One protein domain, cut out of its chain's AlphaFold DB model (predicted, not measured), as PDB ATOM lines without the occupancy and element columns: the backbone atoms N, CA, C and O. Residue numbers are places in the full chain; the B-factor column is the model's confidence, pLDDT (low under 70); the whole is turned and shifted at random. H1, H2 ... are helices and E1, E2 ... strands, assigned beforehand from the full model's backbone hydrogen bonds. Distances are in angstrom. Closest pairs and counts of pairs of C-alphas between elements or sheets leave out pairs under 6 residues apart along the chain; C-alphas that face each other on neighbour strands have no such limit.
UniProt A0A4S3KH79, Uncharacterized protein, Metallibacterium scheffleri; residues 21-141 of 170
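What this domain is: This is residues 21 to 141 of the 170 residues of an uncharacterized protein of Metallibacterium scheffleri (UniProt A0A4S3KH79). A strongly twisted sheet of five strands, E1 to E5, forms the core, with the long helix H2 packed along one face and the shorter H4 over the opposite face. H3 packs on H2 at a steep tilt and only grazes the sheet, while the tiny H1 lies far from the core. The printed part has 121 residues, with four named helices and five named strands in the order E1 E2 H1 H2 E3 H3 E4 H4 E5; the class is mixed, helices and strands. The sheet runs E1, E2, E3, E4, E5 and is mixed, parallel from E2 to E4 and antiparallel at both edges. The whole is compact, with a radius of gyration of the C-alphas of 13.5 A, and rounded, spanning 40 by 31 by 22 A.

How they stand to each other: Begin at edge strand E1, residues 21 to 25, which forms an antiparallel hairpin with E2, residues 35 to 40; look for N 24 and O 37, 2.8 A apart. After H1, residues 43 to 46, which is not on the sheet, comes H2, residues 51 to 69. Beyond it E3, residues 75 to 80, is the parallel neighbour of E2, with N 38 and O 77 at 2.8 A. H2 is on the sheet at a height of 9.3 A; it lies over E2 and, only just, over E3, with 3 of its C-alphas there, and runs along the strands, at 20 degrees to E2 on the local plane. The closest C-alphas of H2 and E3 are those of Ile 62 and Ile 76, 7.3 A apart. H3, residues 88 to 99, touches H2 at a steep tilt of 49 degrees, the same way; their closest C-alphas, Gly 55 and Tyr 89, are 4.2 A apart. H3 only grazes the sheet, with residues 90 to 97. E4, residues 105 to 110, is parallel to E3, with N 78 and O 107 at 2.7 A. Two strand-helix-strand units, each two parallel neighbour strands with helices between, are E2, H1 H2, E3 and E3, H3, E4; both crossovers are right-handed. H4, residues 124 to 133, is on the sheet on the opposite face from H2, at a height of 8.9 A, over E4 and slantwise to it at 35 degrees on the local plane. Edge strand E5, residues 138 to 140, is antiparallel to E4, with N 108 and O 140 at 2.9 A. In H2, H3 and H4 every O i to N i+4 pair is within hydrogen-bond range, and H1 is too short for such a pair.

Where its parts are: Find C-alpha 21 at (302.933, 263.005, 184.730), where E1 begins; it runs 13.5 A to C-alpha 25. E2 and E3 each measure 15.6 A from first to last C-alpha, and E4 measures 16.5 A. H1 is 5.2 A long. Find C-alpha 51 at (309.682, 274.396, 186.653); from there H2 runs 27.3 A to C-alpha 69 at (308.674, 247.922, 193.314). H3 covers 16.8 A and H4 14.4 A. E5, 6.3 A long, ends at C-alpha 140, at (320.289, 258.666, 177.901).

The domain as a whole: The two C-alphas farthest apart, those of Gly 30 and Ala 48, are 40.0 A from each other. The printed part has no cut. The link from E4 to H4, residues 111 to 123, is long. The mean pLDDT of the printed part is 75.1; look for values under 70 in 37 residues, among them residues 43 to 48, 111 to 122 and 134 to 141.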
ATOM      1  N   PHE A  21     302.196 264.230 185.027       85.00
ATOM      2  CA  PHE A  21     302.933 263.005 184.730       85.00
ATOM      3  C   PHE A  21     302.037 261.785 184.870       85.00
ATOM      4  O   PHE A  21     301.236 261.711 185.807       85.00
ATOM      5  N   ARG A  22     302.223 260.806 183.984       85.50
ATOM      6  CA  ARG A  22     301.547 259.510 184.063       85.50
ATOM      7  C   ARG A  22     302.562 258.382 184.141       85.50
ATOM      8  O   ARG A  22     303.386 258.254 183.245       85.50
ATOM      9  N   LEU A  23     302.471 257.575 185.190       86.44
ATOM     10  CA  LEU A  23     303.263 256.367 185.380       86.44
ATOM     11  C   LEU A  23     302.530 255.166 184.774       86.44
ATOM     12  O   LEU A  23     301.351 254.974 185.051       86.44
ATOM     13  N   GLU A  24     303.219 254.359 183.980       88.12
ATOM     14  CA  GLU A  24     302.699 253.160 183.320       88.12
ATOM     15  C   GLU A  24     303.763 252.055 183.349       88.12
ATOM     16  O   GLU A  24     304.963 252.336 183.369       88.12
ATOM     17  N   THR A  25     303.353 250.790 183.310       86.12
ATOM     18  CA  THR A  25     304.293 249.679 183.105       86.12
ATOM     19  C   THR A  25     304.680 249.601 181.629       86.12
ATOM     20  O   THR A  25     303.830 249.728 180.748       86.12
ATOM     21  N   PHE A  26     305.966 249.400 181.342       84.31
ATOM     22  CA  PHE A  26     306.475 249.263 179.980       84.31
ATOM     23  C   PHE A  26     306.988 247.845 179.743       84.31
ATOM     24  O   PHE A  26     307.878 247.369 180.447       84.31
ATOM     25  N   ASP A  27     306.441 247.179 178.729       82.44
ATOM     26  CA  ASP A  27     306.893 245.846 178.349       82.44
ATOM     27  C   ASP A  27     308.202 245.927 177.549       82.44
ATOM     28  O   ASP A  27     308.263 246.487 176.451       82.44
ATOM     29  N   ALA A  28     309.265 245.365 178.122       81.44
ATOM     30  CA  ALA A  28     310.594 245.293 177.527       81.44
ATOM     31  C   ALA A  28     311.036 243.823 177.425       81.44
ATOM     32  O   ALA A  28     311.836 243.355 178.246       81.44
ATOM     33  N   PRO A  29     310.520 243.063 176.440       79.25
ATOM     34  CA  PRO A  29     310.814 241.642 176.321       79.25
ATOM     35  C   PRO A  29     312.320 241.397 176.182       79.25
ATOM     36  O   PRO A  29     313.001 241.982 175.340       79.25
ATOM     37  N   GLY A  30     312.846 240.504 177.023       77.94
ATOM     38  CA  GLY A  30     314.274 240.173 177.063       77.94
ATOM     39  C   GLY A  30     315.123 241.081 177.958       77.94
ATOM     40  O   GLY A  30     316.317 240.822 178.111       77.94
ATOM     41  N   TYR A  31     314.541 242.104 178.589       80.69
ATOM     42  CA  TYR A  31     315.176 242.812 179.697       80.69
ATOM     43  C   TYR A  31     314.865 242.104 181.025       80.69
ATOM     44  O   TYR A  31     313.736 241.706 181.285       80.69
ATOM     45  N   ALA A  32     315.884 241.915 181.867       77.75
ATOM     46  CA  ALA A  32     315.769 241.129 183.101       77.75
ATOM     47  C   ALA A  32     315.111 241.883 184.276       77.75
ATOM     48  O   ALA A  32     314.900 241.289 185.329       77.75
ATOM     49  N   GLY A  33     314.838 243.183 184.124       79.50
ATOM     50  CA  GLY A  33     314.278 244.044 185.166       79.50
ATOM     51  C   GLY A  33     312.884 244.568 184.828       79.50
ATOM     52  O   GLY A  33     312.405 244.425 183.706       79.50
ATOM     53  N   ALA A  34     312.247 245.216 185.804       82.06
ATOM     54  CA  ALA A  34     311.007 245.949 185.575       82.06
ATOM     55  C   ALA A  34     311.308 247.291 184.896       82.06
ATOM     56  O   ALA A  34     312.253 247.986 185.286       82.06
ATOM     57  N   VAL A  35     310.493 247.670 183.910       83.00
ATOM     58  CA  VAL A  35     310.555 248.994 183.284       83.00
ATOM     59  C   VAL A  35     309.254 249.724 183.552       83.00
ATOM     60  O   VAL A  35     308.174 249.240 183.221       83.00
ATOM     61  N   LEU A  36     309.368 250.905 184.143       86.25
ATOM     62  CA  LEU A  36     308.260 251.836 184.279       86.25
ATOM     63  C   LEU A  36     308.452 252.987 183.302       86.25
ATOM     64  O   LEU A  36     309.563 253.481 183.140       86.25
ATOM     65  N   ARG A  37     307.376 253.436 182.674       87.12
ATOM     66  CA  ARG A  37     307.325 254.621 181.824       87.12
ATOM     67  C   ARG A  37     306.653 255.750 182.584       87.12
ATOM     68  O   ARG A  37     305.556 255.574 183.092       87.12
ATOM     69  N   ILE A  38     307.275 256.917 182.605       88.25
ATOM     70  CA  ILE A  38     306.639 258.169 182.996       88.25
ATOM     71  C   ILE A  38     306.445 258.989 181.728       88.25
ATOM     72  O   ILE A  38     307.415 259.495 181.171       88.25
ATOM     73  N   ALA A  39     305.201 259.115 181.272       85.94
ATOM     74  CA  ALA A  39     304.853 260.048 180.211       85.94
ATOM     75  C   ALA A  39     304.899 261.472 180.773       85.94
ATOM     76  O   ALA A  39     304.138 261.817 181.687       85.94
ATOM     77  N   CYS A  40     305.815 262.283 180.250       82.00
ATOM     78  CA  CYS A  40     305.943 263.678 180.628       82.00
ATOM     79  C   CYS A  40     304.993 264.549 179.791       82.00
ATOM     80  O   CYS A  40     304.911 264.370 178.573       82.00
ATOM     81  N   PRO A  41     304.277 265.497 180.419       75.06
ATOM     82  CA  PRO A  41     303.393 266.406 179.703       75.06
ATOM     83  C   PRO A  41     304.195 267.345 178.794       75.06
ATOM     84  O   PRO A  41     305.356 267.671 179.073       75.06
ATOM     85  N   ALA A  42     303.561 267.814 177.718       71.38
ATOM     86  CA  ALA A  42     304.177 268.789 176.831       71.38
ATOM     87  C   ALA A  42     304.439 270.100 177.591       71.38
ATOM     88  O   ALA A  42     303.630 270.534 178.411       71.38
ATOM     89  N   ILE A  43     305.555 270.773 177.292       67.25
ATOM     90  CA  ILE A  43     305.946 272.042 177.943       67.25
ATOM     91  C   ILE A  43     304.829 273.093 177.905       67.25
ATOM     92  O   ILE A  43     304.651 273.845 178.860       67.25
ATOM     93  N   GLN A  44     304.051 273.128 176.825       67.56
ATOM     94  CA  GLN A  44     302.921 274.045 176.671       67.56
ATOM     95  C   GLN A  44     301.779 273.801 177.672       67.56
ATOM     96  O   GLN A  44     301.090 274.747 178.045       67.56
ATOM     97  N   ASP A  45     301.623 272.568 178.157       66.88
ATOM     98  CA  ASP A  45     300.587 272.182 179.122       66.88
ATOM     99  C   ASP A  45     301.020 272.468 180.572       66.88
ATOM    100  O   ASP A  45     300.215 272.416 181.502       66.88
ATOM    101  N   LEU A  46     302.297 272.811 180.771       65.38
ATOM    102  CA  LEU A  46     302.919 273.042 182.076       65.38
ATOM    103  C   LEU A  46     302.847 274.502 182.547       65.38
ATOM    104  O   LEU A  46     303.344 274.817 183.626       65.38
ATOM    105  N   ALA A  47     302.195 275.391 181.790       59.19
ATOM    106  CA  ALA A  47     302.178 276.842 182.014       59.19
ATOM    107  C   ALA A  47     301.684 277.301 183.407       59.19
ATOM    108  O   ALA A  47     301.899 278.453 183.780       59.19
ATOM    109  N   ALA A  48     301.032 276.427 184.180       65.62
ATOM    110  CA  ALA A  48     300.511 276.731 185.514       65.62
ATOM    111  C   ALA A  48     301.439 276.320 186.676       65.62
ATOM    112  O   ALA A  48     301.239 276.786 187.797       65.62
ATOM    113  N   ILE A  49     302.433 275.451 186.447       71.19
ATOM    114  CA  ILE A  49     303.304 274.900 187.496       71.19
ATOM    115  C   ILE A  49     304.732 275.404 187.267       71.19
ATOM    116  O   ILE A  49     305.273 275.301 186.170       71.19
ATOM    117  N   GLY A  50     305.364 275.949 188.310       80.62
ATOM    118  CA  GLY A  50     306.765 276.366 188.239       80.62
ATOM    119  C   GLY A  50     307.697 275.187 187.931       80.62
ATOM    120  O   GLY A  50     307.500 274.084 188.438       80.62
ATOM    121  N   VAL A  51     308.738 275.428 187.130       82.06
ATOM    122  CA  VAL A  51     309.682 274.396 186.653       82.06
ATOM    123  C   VAL A  51     310.339 273.619 187.806       82.06
ATOM    124  O   VAL A  51     310.500 272.405 187.715       82.06
ATOM    125  N   GLU A  52     310.656 274.291 188.914       83.88
ATOM    126  CA  GLU A  52     311.220 273.666 190.120       83.88
ATOM    127  C   GLU A  52     310.229 272.717 190.804       83.88
ATOM    128  O   GLU A  52     310.571 271.580 191.123       83.88
ATOM    129  N   ALA A  53     308.978 273.158 190.984       82.56
ATOM    130  CA  ALA A  53     307.922 272.342 191.580       82.56
ATOM    131  C   ALA A  53     307.615 271.112 190.715       82.56
ATOM    132  O   ALA A  53     307.350 270.028 191.235       82.56
ATOM    133  N   LEU A  54     307.705 271.271 189.396       84.56
ATOM    134  CA  LEU A  54     307.542 270.186 188.446       84.56
ATOM    135  C   LEU A  54     308.688 269.164 188.535       84.56
ATOM    136  O   LEU A  54     308.430 267.962 188.586       84.56
ATOM    137  N   GLY A  55     309.937 269.630 188.611       85.31
ATOM    138  CA  GLY A  55     311.098 268.759 188.813       85.31
ATOM    139  C   GLY A  55     311.054 268.027 190.157       85.31
ATOM    140  O   GLY A  55     311.342 266.832 190.226       85.31
ATOM    141  N   ALA A  56     310.605 268.702 191.220       85.62
ATOM    142  CA  ALA A  56     310.374 268.084 192.524       85.62
ATOM    143  C   ALA A  56     309.305 266.984 192.461       85.62
ATOM    144  O   ALA A  56     309.552 265.872 192.926       85.62
ATOM    145  N   ALA A  57     308.155 267.262 191.838       86.31
ATOM    146  CA  ALA A  57     307.075 266.291 191.683       86.31
ATOM    147  C   ALA A  57     307.509 265.057 190.873       86.31
ATOM    148  O   ALA A  57     307.189 263.929 191.249       86.31
ATOM    149  N   LEU A  58     308.279 265.258 189.799       87.62
ATOM    150  CA  LEU A  58     308.843 264.165 189.008       87.62
ATOM    151  C   LEU A  58     309.833 263.323 189.827       87.62
ATOM    152  O   LEU A  58     309.761 262.096 189.812       87.62
ATOM    153  N   GLY A  59     310.730 263.973 190.573       85.44
ATOM    154  CA  GLY A  59     311.685 263.295 191.450       85.44
ATOM    155  C   GLY A  59     311.009 262.467 192.550       85.44
ATOM    156  O   GLY A  59     311.427 261.337 192.805       85.44
ATOM    157  N   GLU A  60     309.942 262.989 193.167       86.56
ATOM    158  CA  GLU A  60     309.146 262.240 194.151       86.56
ATOM    159  C   GLU A  60     308.443 261.041 193.516       86.56
ATOM    160  O   GLU A  60     308.564 259.933 194.033       86.56
ATOM    161  N   MET A  61     307.801 261.216 192.354       87.31
ATOM    162  CA  MET A  61     307.151 260.109 191.641       87.31
ATOM    163  C   MET A  61     308.135 258.973 191.340       87.31
ATOM    164  O   MET A  61     307.817 257.802 191.534       87.31
ATOM    165  N   ILE A  62     309.346 259.311 190.899       86.06
ATOM    166  CA  ILE A  62     310.409 258.340 190.619       86.06
ATOM    167  C   ILE A  62     310.837 257.600 191.894       86.06
ATOM    168  O   ILE A  62     311.001 256.377 191.884       86.06
ATOM    169  N   ALA A  63     311.011 258.327 192.999       82.88
ATOM    170  CA  ALA A  63     311.405 257.744 194.276       82.88
ATOM    171  C   ALA A  63     310.307 256.842 194.866       82.88
ATOM    172  O   ALA A  63     310.611 255.776 195.404       82.88
ATOM    173  N   ASP A  64     309.041 257.244 194.751       83.62
ATOM    174  CA  ASP A  64     307.888 256.462 195.196       83.62
ATOM    175  C   ASP A  64     307.724 255.193 194.353       83.62
ATOM    176  O   ASP A  64     307.545 254.108 194.908       83.62
ATOM    177  N   ALA A  65     307.888 255.294 193.032       80.81
ATOM    178  CA  ALA A  65     307.859 254.151 192.124       80.81
ATOM    179  C   ALA A  65     308.960 253.123 192.445       80.81
ATOM    180  O   ALA A  65     308.703 251.918 192.488       80.81
ATOM    181  N   GLN A  66     310.180 253.583 192.747       78.56
ATOM    182  CA  GLN A  66     311.254 252.699 193.204       78.56
ATOM    183  C   GLN A  66     310.891 252.001 194.522       78.56
ATOM    184  O   GLN A  66     311.094 250.791 194.655       78.56
ATOM    185  N   ARG A  67     310.370 252.753 195.504       78.38
ATOM    186  CA  ARG A  67     309.968 252.197 196.808       78.38
ATOM    187  C   ARG A  67     308.857 251.160 196.663       78.38
ATOM    188  O   ARG A  67     308.906 250.146 197.350       78.38
ATOM    189  N   ALA A  68     307.904 251.395 195.764       77.50
ATOM    190  CA  ALA A  68     306.794 250.492 195.487       77.50
ATOM    191  C   ALA A  68     307.248 249.147 194.900       77.50
ATOM    192  O   ALA A  68     306.769 248.102 195.332       77.50
ATOM    193  N   ILE A  69     308.181 249.159 193.941       73.88
ATOM    194  CA  ILE A  69     308.674 247.922 193.314       73.88
ATOM    195  C   ILE A  69     309.642 247.174 194.236       73.88
ATOM    196  O   ILE A  69     309.686 245.944 194.223       73.88
ATOM    197  N   GLY A  70     310.443 247.892 195.028       66.44
ATOM    198  CA  GLY A  70     311.355 247.281 195.997       66.44
ATOM    199  C   GLY A  70     312.511 246.481 195.381       66.44
ATOM    200  O   GLY A  70     313.191 245.756 196.107       66.44
ATOM    201  N   THR A  71     312.760 246.601 194.067       66.69
ATOM    202  CA  THR A  71     313.877 245.921 193.384       66.69
ATOM    203  C   THR A  71     314.908 246.908 192.842       66.69
ATOM    204  O   THR A  71     314.569 247.901 192.191       66.69
ATOM    205  N   ASP A  72     316.188 246.584 193.045       66.88
ATOM    206  CA  ASP A  72     317.338 247.339 192.518       66.88
ATOM    207  C   ASP A  72     317.475 247.237 190.984       66.88
ATOM    208  O   ASP A  72     318.280 247.936 190.374       66.88
ATOM    209  N   THR A  73     316.690 246.368 190.345       71.62
ATOM    210  CA  THR A  73     316.675 246.134 188.893       71.62
ATOM    211  C   THR A  73     315.615 246.950 188.158       71.62
ATOM    212  O   THR A  73     315.370 246.719 186.975       71.62
ATOM    213  N   THR A  74     314.959 247.880 188.847       76.50
ATOM    214  CA  THR A  74     313.964 248.760 188.236       76.50
ATOM    215  C   THR A  74     314.658 249.796 187.352       76.50
ATOM    216  O   THR A  74     315.644 250.417 187.761       76.50
ATOM    217  N   THR A  75     314.122 250.011 186.153       82.62
ATOM    218  CA  THR A  75     314.487 251.136 185.289       82.62
ATOM    219  C   THR A  75     313.263 252.006 185.037       82.62
ATOM    220  O   THR A  75     312.188 251.500 184.730       82.62
ATOM    221  N   ILE A  76     313.419 253.320 185.160       84.12
ATOM    222  CA  ILE A  76     312.382 254.301 184.856       84.12
ATOM    223  C   ILE A  76     312.734 255.007 183.554       84.12
ATOM    224  O   ILE A  76     313.771 255.652 183.435       84.12
ATOM    225  N   MET A  77     311.844 254.889 182.583       85.31
ATOM    226  CA  MET A  77     311.873 255.582 181.310       85.31
ATOM    227  C   MET A  77     311.056 256.872 181.416       85.31
ATOM    228  O   MET A  77     309.851 256.820 181.630       85.31
ATOM    229  N   LEU A  78     311.694 258.022 181.243       86.56
ATOM    230  CA  LEU A  78     311.048 259.321 181.099       86.56
ATOM    231  C   LEU A  78     310.778 259.553 179.619       86.56
ATOM    232  O   LEU A  78     311.714 259.711 178.837       86.56
ATOM    233  N   ASP A  79     309.509 259.544 179.245       84.69
ATOM    234  CA  ASP A  79     309.062 259.740 177.874       84.69
ATOM    235  C   ASP A  79     308.648 261.199 177.687       84.69
ATOM    236  O   ASP A  79     307.554 261.617 178.075       84.69
ATOM    237  N   VAL A  80     309.586 261.993 177.177       79.25
ATOM    238  CA  VAL A  80     309.466 263.443 177.061       79.25
ATOM    239  C   VAL A  80     309.035 263.805 175.649       79.25
ATOM    240  O   VAL A  80     309.855 263.940 174.734       79.25
ATOM    241  N   VAL A  81     307.729 264.010 175.507       70.50
ATOM    242  CA  VAL A  81     307.095 264.302 174.224       70.50
ATOM    243  C   VAL A  81     307.453 265.706 173.735       70.50
ATOM    244  O   VAL A  81     307.534 266.656 174.517       70.50
ATOM    245  N   ASP A  82     307.651 265.842 172.423       67.69
ATOM    246  CA  ASP A  82     307.829 267.125 171.722       67.69
ATOM    247  C   ASP A  82     309.023 267.985 172.182       67.69
ATOM    248  O   ASP A  82     309.128 269.166 171.838       67.69
ATOM    249  N   ALA A  83     309.984 267.389 172.885       66.81
ATOM    250  CA  ALA A  83     311.195 268.065 173.321       66.81
ATOM    251  C   ALA A  83     312.368 267.830 172.349       66.81
ATOM    252  O   ALA A  83     312.775 266.699 172.075       66.81
ATOM    253  N   THR A  84     312.945 268.919 171.831       65.00
ATOM    254  CA  THR A  84     314.202 268.901 171.050       65.00
ATOM    255  C   THR A  84     315.452 268.950 171.929       65.00
ATOM    256  O   THR A  84     316.540 268.607 171.472       65.00
ATOM    257  N   ILE A  85     315.299 269.383 173.179       68.94
ATOM    258  CA  ILE A  85     316.332 269.473 174.214       68.94
ATOM    259  C   ILE A  85     315.707 268.926 175.498       68.94
ATOM    260  O   ILE A  85     314.515 269.138 175.721       68.94
ATOM    261  N   VAL A  86     316.493 268.236 176.331       76.00
ATOM    262  CA  VAL A  86     316.031 267.767 177.647       76.00
ATOM    263  C   VAL A  86     315.486 268.963 178.448       76.00
ATOM    264  O   VAL A  86     316.202 269.950 178.622       76.00
ATOM    265  N   PRO A  87     314.220 268.934 178.899       78.62
ATOM    266  CA  PRO A  87     313.646 270.044 179.647       78.62
ATOM    267  C   PRO A  87     314.300 270.232 181.018       78.62
ATOM    268  O   PRO A  87     314.587 269.260 181.711       78.62
ATOM    269  N   LEU A  88     314.408 271.484 181.474       82.19
ATOM    270  CA  LEU A  88     315.048 271.824 182.752       82.19
ATOM    271  C   LEU A  88     314.421 271.117 183.970       82.19
ATOM    272  O   LEU A  88     315.125 270.785 184.916       82.19
ATOM    273  N   TYR A  89     313.112 270.840 183.959       84.19
ATOM    274  CA  TYR A  89     312.480 270.096 185.056       84.19
ATOM    275  C   TYR A  89     312.993 268.649 185.159       84.19
ATOM    276  O   TYR A  89     312.998 268.086 186.251       84.19
ATOM    277  N   VAL A  90     313.431 268.048 184.045       84.19
ATOM    278  CA  VAL A  90     314.041 266.712 184.027       84.19
ATOM    279  C   VAL A  90     315.426 266.774 184.660       84.19
ATOM    280  O   VAL A  90     315.739 265.918 185.481       84.19
ATOM    281  N   ASP A  91     316.217 267.806 184.353       82.38
ATOM    282  CA  ASP A  91     317.525 268.017 184.986       82.38
ATOM    283  C   ASP A  91     317.388 268.214 186.504       82.38
ATOM    284  O   ASP A  91     318.071 267.542 187.277       82.38
ATOM    285  N   ILE A  92     316.433 269.041 186.947       84.44
ATOM    286  CA  ILE A  92     316.133 269.242 188.376       84.44
ATOM    287  C   ILE A  92     315.721 267.922 189.043       84.44
ATOM    288  O   ILE A  92     316.190 267.599 190.135       84.44
ATOM    289  N   ALA A  93     314.861 267.131 188.392       85.81
ATOM    290  CA  ALA A  93     314.466 265.826 188.911       85.81
ATOM    291  C   ALA A  93     315.676 264.887 189.036       85.81
ATOM    292  O   ALA A  93     315.844 264.232 190.061       85.81
ATOM    293  N   VAL A  94     316.548 264.846 188.028       83.00
ATOM    294  CA  VAL A  94     317.787 264.058 188.048       83.00
ATOM    295  C   VAL A  94     318.690 264.466 189.211       83.00
ATOM    296  O   VAL A  94     319.213 263.589 189.903       83.00
ATOM    297  N   ASP A  95     318.859 265.763 189.458       83.50
ATOM    298  CA  ASP A  95     319.686 266.248 190.561       83.50
ATOM    299  C   ASP A  95     319.095 265.860 191.925       83.50
ATOM    300  O   ASP A  95     319.816 265.308 192.762       83.50
ATOM    301  N   HIS A  96     317.774 265.964 192.113       81.31
ATOM    302  CA  HIS A  96     317.107 265.443 193.315       81.31
ATOM    303  C   HIS A  96     317.337 263.939 193.525       81.31
ATOM    304  O   HIS A  96     317.545 263.478 194.651       81.31
ATOM    305  N   LEU A  97     317.309 263.144 192.456       80.69
ATOM    306  CA  LEU A  97     317.545 261.701 192.546       80.69
ATOM    307  C   LEU A  97     318.994 261.374 192.914       80.69
ATOM    308  O   LEU A  97     319.236 260.439 193.686       80.69
ATOM    309  N   ARG A  98     319.955 262.158 192.407       79.69
ATOM    310  CA  ARG A  98     321.376 262.042 192.767       79.69
ATOM    311  C   ARG A  98     321.599 262.343 194.241       79.69
ATOM    312  O   ARG A  98     322.257 261.556 194.924       79.69
ATOM    313  N   GLU A  99     321.022 263.430 194.745       80.44
ATOM    314  CA  GLU A  99     321.105 263.810 196.159       80.44
ATOM    315  C   GLU A  99     320.536 262.720 197.074       80.44
ATOM    316  O   GLU A  99     321.131 262.372 198.096       80.44
ATOM    317  N   ARG A 100     319.424 262.104 196.658       73.94
ATOM    318  CA  ARG A 100     318.748 261.020 197.387       73.94
ATOM    319  C   ARG A 100     319.396 259.645 197.217       73.94
ATOM    320  O   ARG A 100     318.936 258.685 197.831       73.94
ATOM    321  N   ARG A 101     320.468 259.536 196.422       73.62
ATOM    322  CA  ARG A 101     321.181 258.278 196.124       73.62
ATOM    323  C   ARG A 101     320.257 257.172 195.605       73.62
ATOM    324  O   ARG A 101     320.431 255.996 195.941       73.62
ATOM    325  N   VAL A 102     319.285 257.553 194.782       69.50
ATOM    326  CA  VAL A 102     318.408 256.609 194.083       69.50
ATOM    327  C   VAL A 102     319.258 255.707 193.185       69.50
ATOM    328  O   VAL A 102     320.128 256.179 192.454       69.50
ATOM    329  N   ARG A 103     319.039 254.389 193.282       66.12
ATOM    330  CA  ARG A 103     319.804 253.363 192.546       66.12
ATOM    331  C   ARG A 103     319.159 252.952 191.227       66.12
ATOM    332  O   ARG A 103     319.804 252.277 190.429       66.12
ATOM    333  N   THR A 104     317.908 253.345 191.022       68.50
ATOM    334  CA  THR A 104     317.120 253.037 189.831       68.50
ATOM    335  C   THR A 104     317.824 253.547 188.585       68.50
ATOM    336  O   THR A 104     318.330 254.672 188.564       68.50
ATOM    337  N   GLY A 105     317.827 252.735 187.530       69.56
ATOM    338  CA  GLY A 105     318.234 253.239 186.230       69.56
ATOM    339  C   GLY A 105     317.213 254.263 185.751       69.56
ATOM    340  O   GLY A 105     316.021 253.990 185.800       69.56
ATOM    341  N   VAL A 106     317.639 255.446 185.319       73.75
ATOM    342  CA  VAL A 106     316.732 256.415 184.687       73.75
ATOM    343  C   VAL A 106     317.162 256.536 183.246       73.75
ATOM    344  O   VAL A 106     318.349 256.691 182.992       73.75
ATOM    345  N   ILE A 107     316.213 256.440 182.327       76.75
ATOM    346  CA  ILE A 107     316.419 256.603 180.898       76.75
ATOM    347  C   ILE A 107     315.541 257.751 180.438       76.75
ATOM    348  O   ILE A 107     314.338 257.706 180.648       76.75
ATOM    349  N   VAL A 108     316.113 258.758 179.793       76.44
ATOM    350  CA  VAL A 108     315.337 259.830 179.161       76.44
ATOM    351  C   VAL A 108     315.196 259.521 177.682       76.44
ATOM    352  O   VAL A 108     316.196 259.226 177.026       76.44
ATOM    353  N   VAL A 109     313.966 259.592 177.183       75.31
ATOM    354  CA  VAL A 109     313.602 259.440 175.779       75.31
ATOM    355  C   VAL A 109     312.974 260.747 175.322       75.31
ATOM    356  O   VAL A 109     311.993 261.202 175.897       75.31
ATOM    357  N   CYS A 110     313.567 261.371 174.308       72.56
ATOM    358  CA  CYS A 110     313.057 262.606 173.718       72.56
ATOM    359  C   CYS A 110     312.924 262.425 172.209       72.56
ATOM    360  O   CYS A 110     313.941 262.244 171.537       72.56
ATOM    361  N   ASP A 111     311.713 262.549 171.674       64.12
ATOM    362  CA  ASP A 111     311.319 262.207 170.295       64.12
ATOM    363  C   ASP A 111     312.137 262.906 169.195       64.12
ATOM    364  O   ASP A 111     312.069 262.528 168.021       64.12
ATOM    365  N   ARG A 112     312.856 263.979 169.550       56.00
ATOM    366  CA  ARG A 112     313.630 264.818 168.625       56.00
ATOM    367  C   ARG A 112     314.976 265.287 169.186       56.00
ATOM    368  O   ARG A 112     315.569 266.199 168.606       56.00
ATOM    369  N   SER A 113     315.444 264.740 170.312       54.00
ATOM    370  CA  SER A 113     316.689 265.223 170.919       54.00
ATOM    371  C   SER A 113     317.911 264.837 170.091       54.00
ATOM    372  O   SER A 113     318.066 263.695 169.667       54.00
ATOM    373  N   THR A 114     318.786 265.818 169.880       50.12
ATOM    374  CA  THR A 114     320.082 265.678 169.191       50.12
ATOM    375  C   THR A 114     321.265 265.842 170.149       50.12
ATOM    376  O   THR A 114     322.415 265.822 169.716       50.12
ATOM    377  N   THR A 115     321.006 266.040 171.446       49.47
ATOM    378  CA  THR A 115     322.016 266.519 172.405       49.47
ATOM    379  C   THR A 115     322.742 265.410 173.162       49.47
ATOM    380  O   THR A 115     323.738 265.689 173.836       49.47
ATOM    381  N   HIS A 116     322.276 264.162 173.069       55.66
ATOM    382  CA  HIS A 116     322.863 263.027 173.779       55.66
ATOM    383  C   HIS A 116     323.026 261.825 172.850       55.66
ATOM    384  O   HIS A 116     322.074 261.411 172.192       55.66
ATOM    385  N   ASP A 117     324.234 261.261 172.825       55.50
ATOM    386  CA  ASP A 117     324.494 259.975 172.186       55.50
ATOM    387  C   ASP A 117     323.794 258.848 172.951       55.50
ATOM    388  O   ASP A 117     323.630 258.912 174.174       55.50
ATOM    389  N   VAL A 118     323.404 257.801 172.219       60.88
ATOM    390  CA  VAL A 118     322.869 256.567 172.805       60.88
ATOM    391  C   VAL A 118     323.902 255.996 173.771       60.88
ATOM    392  O   VAL A 118     325.035 255.705 173.382       60.88
ATOM    393  N   ASP A 119     323.513 255.819 175.032       65.12
ATOM    394  CA  ASP A 119     324.400 255.250 176.042       65.12
ATOM    395  C   ASP A 119     324.665 253.762 175.746       65.12
ATOM    396  O   ASP A 119     323.792 252.905 175.897       65.12
ATOM    397  N   SER A 120     325.899 253.443 175.340       61.03
ATOM    398  CA  SER A 120     326.332 252.082 174.999       61.03
ATOM    399  C   SER A 120     326.361 251.120 176.191       61.03
ATOM    400  O   SER A 120     326.581 249.924 176.006       61.03
ATOM    401  N   THR A 121     326.196 251.620 177.418       64.88
ATOM    402  CA  THR A 121     326.134 250.801 178.638       64.88
ATOM    403  C   THR A 121     324.723 250.313 178.956       64.88
ATOM    404  O   THR A 121     324.549 249.477 179.851       64.88
ATOM    405  N   LEU A 122     323.715 250.806 178.230       68.94
ATOM    406  CA  LEU A 122     322.346 250.344 178.373       68.94
ATOM    407  C   LEU A 122     322.166 248.943 177.767       68.94
ATOM    408  O   LEU A 122     322.743 248.631 176.723       68.94
ATOM    409  N   PRO A 123     321.347 248.080 178.394       74.81
ATOM    410  CA  PRO A 123     321.038 246.764 177.851       74.81
ATOM    411  C   PRO A 123     320.443 246.868 176.444       74.81
ATOM    412  O   PRO A 123     319.437 247.543 176.240       74.81
ATOM    413  N   ALA A 124     321.017 246.139 175.486       76.19
ATOM    414  CA  ALA A 124     320.583 246.184 174.088       76.19
ATOM    415  C   ALA A 124     319.093 245.837 173.908       76.19
ATOM    416  O   ALA A 124     318.422 246.454 173.086       76.19
ATOM    417  N   ALA A 125     318.568 244.896 174.704       77.00
ATOM    418  CA  ALA A 125     317.147 244.542 174.699       77.00
ATOM    419  C   ALA A 125     316.258 245.736 175.082       77.00
ATOM    420  O   ALA A 125     315.274 246.015 174.406       77.00
ATOM    421  N   LEU A 126     316.659 246.498 176.105       74.69
ATOM    422  CA  LEU A 126     315.937 247.688 176.543       74.69
ATOM    423  C   LEU A 126     315.990 248.787 175.477       74.69
ATOM    424  O   LEU A 126     314.955 249.339 175.119       74.69
ATOM    425  N   CYS A 127     317.166 249.049 174.899       74.12
ATOM    426  CA  CYS A 127     317.300 250.008 173.801       74.12
ATOM    427  C   CYS A 127     316.455 249.616 172.580       74.12
ATOM    428  O   CYS A 127     315.853 250.489 171.956       74.12
ATOM    429  N   ALA A 128     316.380 248.324 172.247       75.50
ATOM    430  CA  ALA A 128     315.564 247.823 171.145       75.50
ATOM    431  C   ALA A 128     314.066 248.035 171.406       75.50
ATOM    432  O   ALA A 128     313.373 248.552 170.529       75.50
ATOM    433  N   SER A 129     313.577 247.710 172.608       78.12
ATOM    434  CA  SER A 129     312.181 247.947 173.002       78.12
ATOM    435  C   SER A 129     311.832 249.436 172.992       78.12
ATOM    436  O   SER A 129     310.833 249.828 172.396       78.12
ATOM    437  N   VAL A 130     312.689 250.286 173.567       74.12
ATOM    438  CA  VAL A 130     312.494 251.744 173.571       74.12
ATOM    439  C   VAL A 130     312.489 252.308 172.149       74.12
ATOM    440  O   VAL A 130     311.605 253.086 171.806       74.12
ATOM    441  N   SER A 131     313.415 251.877 171.288       72.00
ATOM    442  CA  SER A 131     313.495 252.336 169.891       72.00
ATOM    443  C   SER A 131     312.310 251.868 169.040       72.00
ATOM    444  O   SER A 131     311.919 252.551 168.092       72.00
ATOM    445  N   ALA A 132     311.729 250.704 169.354       73.50
ATOM    446  CA  ALA A 132     310.539 250.201 168.675       73.50
ATOM    447  C   ALA A 132     309.310 251.076 168.965       73.50
ATOM    448  O   ALA A 132     308.528 251.348 168.049       73.50
ATOM    449  N   THR A 133     309.178 251.554 170.207       70.12
ATOM    450  CA  THR A 133     308.091 252.444 170.638       70.12
ATOM    451  C   THR A 133     308.347 253.899 170.240       70.12
ATOM    452  O   THR A 133     307.435 254.570 169.765       70.12
ATOM    453  N   ASN A 134     309.597 254.360 170.328       67.69
ATOM    454  CA  ASN A 134     310.025 255.728 170.045       67.69
ATOM    455  C   ASN A 134     311.126 255.742 168.973       67.69
ATOM    456  O   ASN A 134     312.318 255.849 169.261       67.69
ATOM    457  N   ARG A 135     310.717 255.679 167.696       56.41
ATOM    458  CA  ARG A 135     311.608 255.538 166.518       56.41
ATOM    459  C   ARG A 135     312.636 256.663 166.307       56.41
ATOM    460  O   ARG A 135     313.398 256.601 165.344       56.41
ATOM    461  N   ARG A 136     312.621 257.721 167.120       53.69
ATOM    462  CA  ARG A 136     313.465 258.920 166.964       53.69
ATOM    463  C   ARG A 136     314.080 259.425 168.276       53.69
ATOM    464  O   ARG A 136     314.664 260.503 168.286       53.69
ATOM    465  N   GLY A 137     313.952 258.660 169.358       53.84
ATOM    466  CA  GLY A 137     314.424 259.070 170.676       53.84
ATOM    467  C   GLY A 137     315.912 258.813 170.899       53.84
ATOM    468  O   GLY A 137     316.393 257.711 170.641       53.84
ATOM    469  N   ALA A 138     316.633 259.802 171.431       58.47
ATOM    470  CA  ALA A 138     317.901 259.540 172.113       58.47
ATOM    471  C   ALA A 138     317.610 258.840 173.449       58.47
ATOM    472  O   ALA A 138     316.645 259.197 174.121       58.47
ATOM    473  N   VAL A 139     318.431 257.854 173.818       66.12
ATOM    474  CA  VAL A 139     318.284 257.066 175.050       66.12
ATOM    475  C   VAL A 139     319.473 257.384 175.954       66.12
ATOM    476  O   VAL A 139     320.601 256.975 175.668       66.12
ATOM    477  N   TRP A 140     319.233 258.144 177.023       68.94
ATOM    478  CA  TRP A 140     320.289 258.666 177.901       68.94
ATOM    479  C   TRP A 140     320.088 258.251 179.358       68.94
ATOM    480  O   TRP A 140     318.979 258.378 179.869       68.94
ATOM    481  N   HIS A 141     321.161 257.820 180.039       68.31
ATOM    482  CA  HIS A 141     321.125 257.436 181.451       68.31
ATOM    483  C   HIS A 141     321.759 258.487 182.400       68.31
ATOM    484  O   HIS A 141     322.932 258.366 182.765       68.31
TER     485      HIS A 141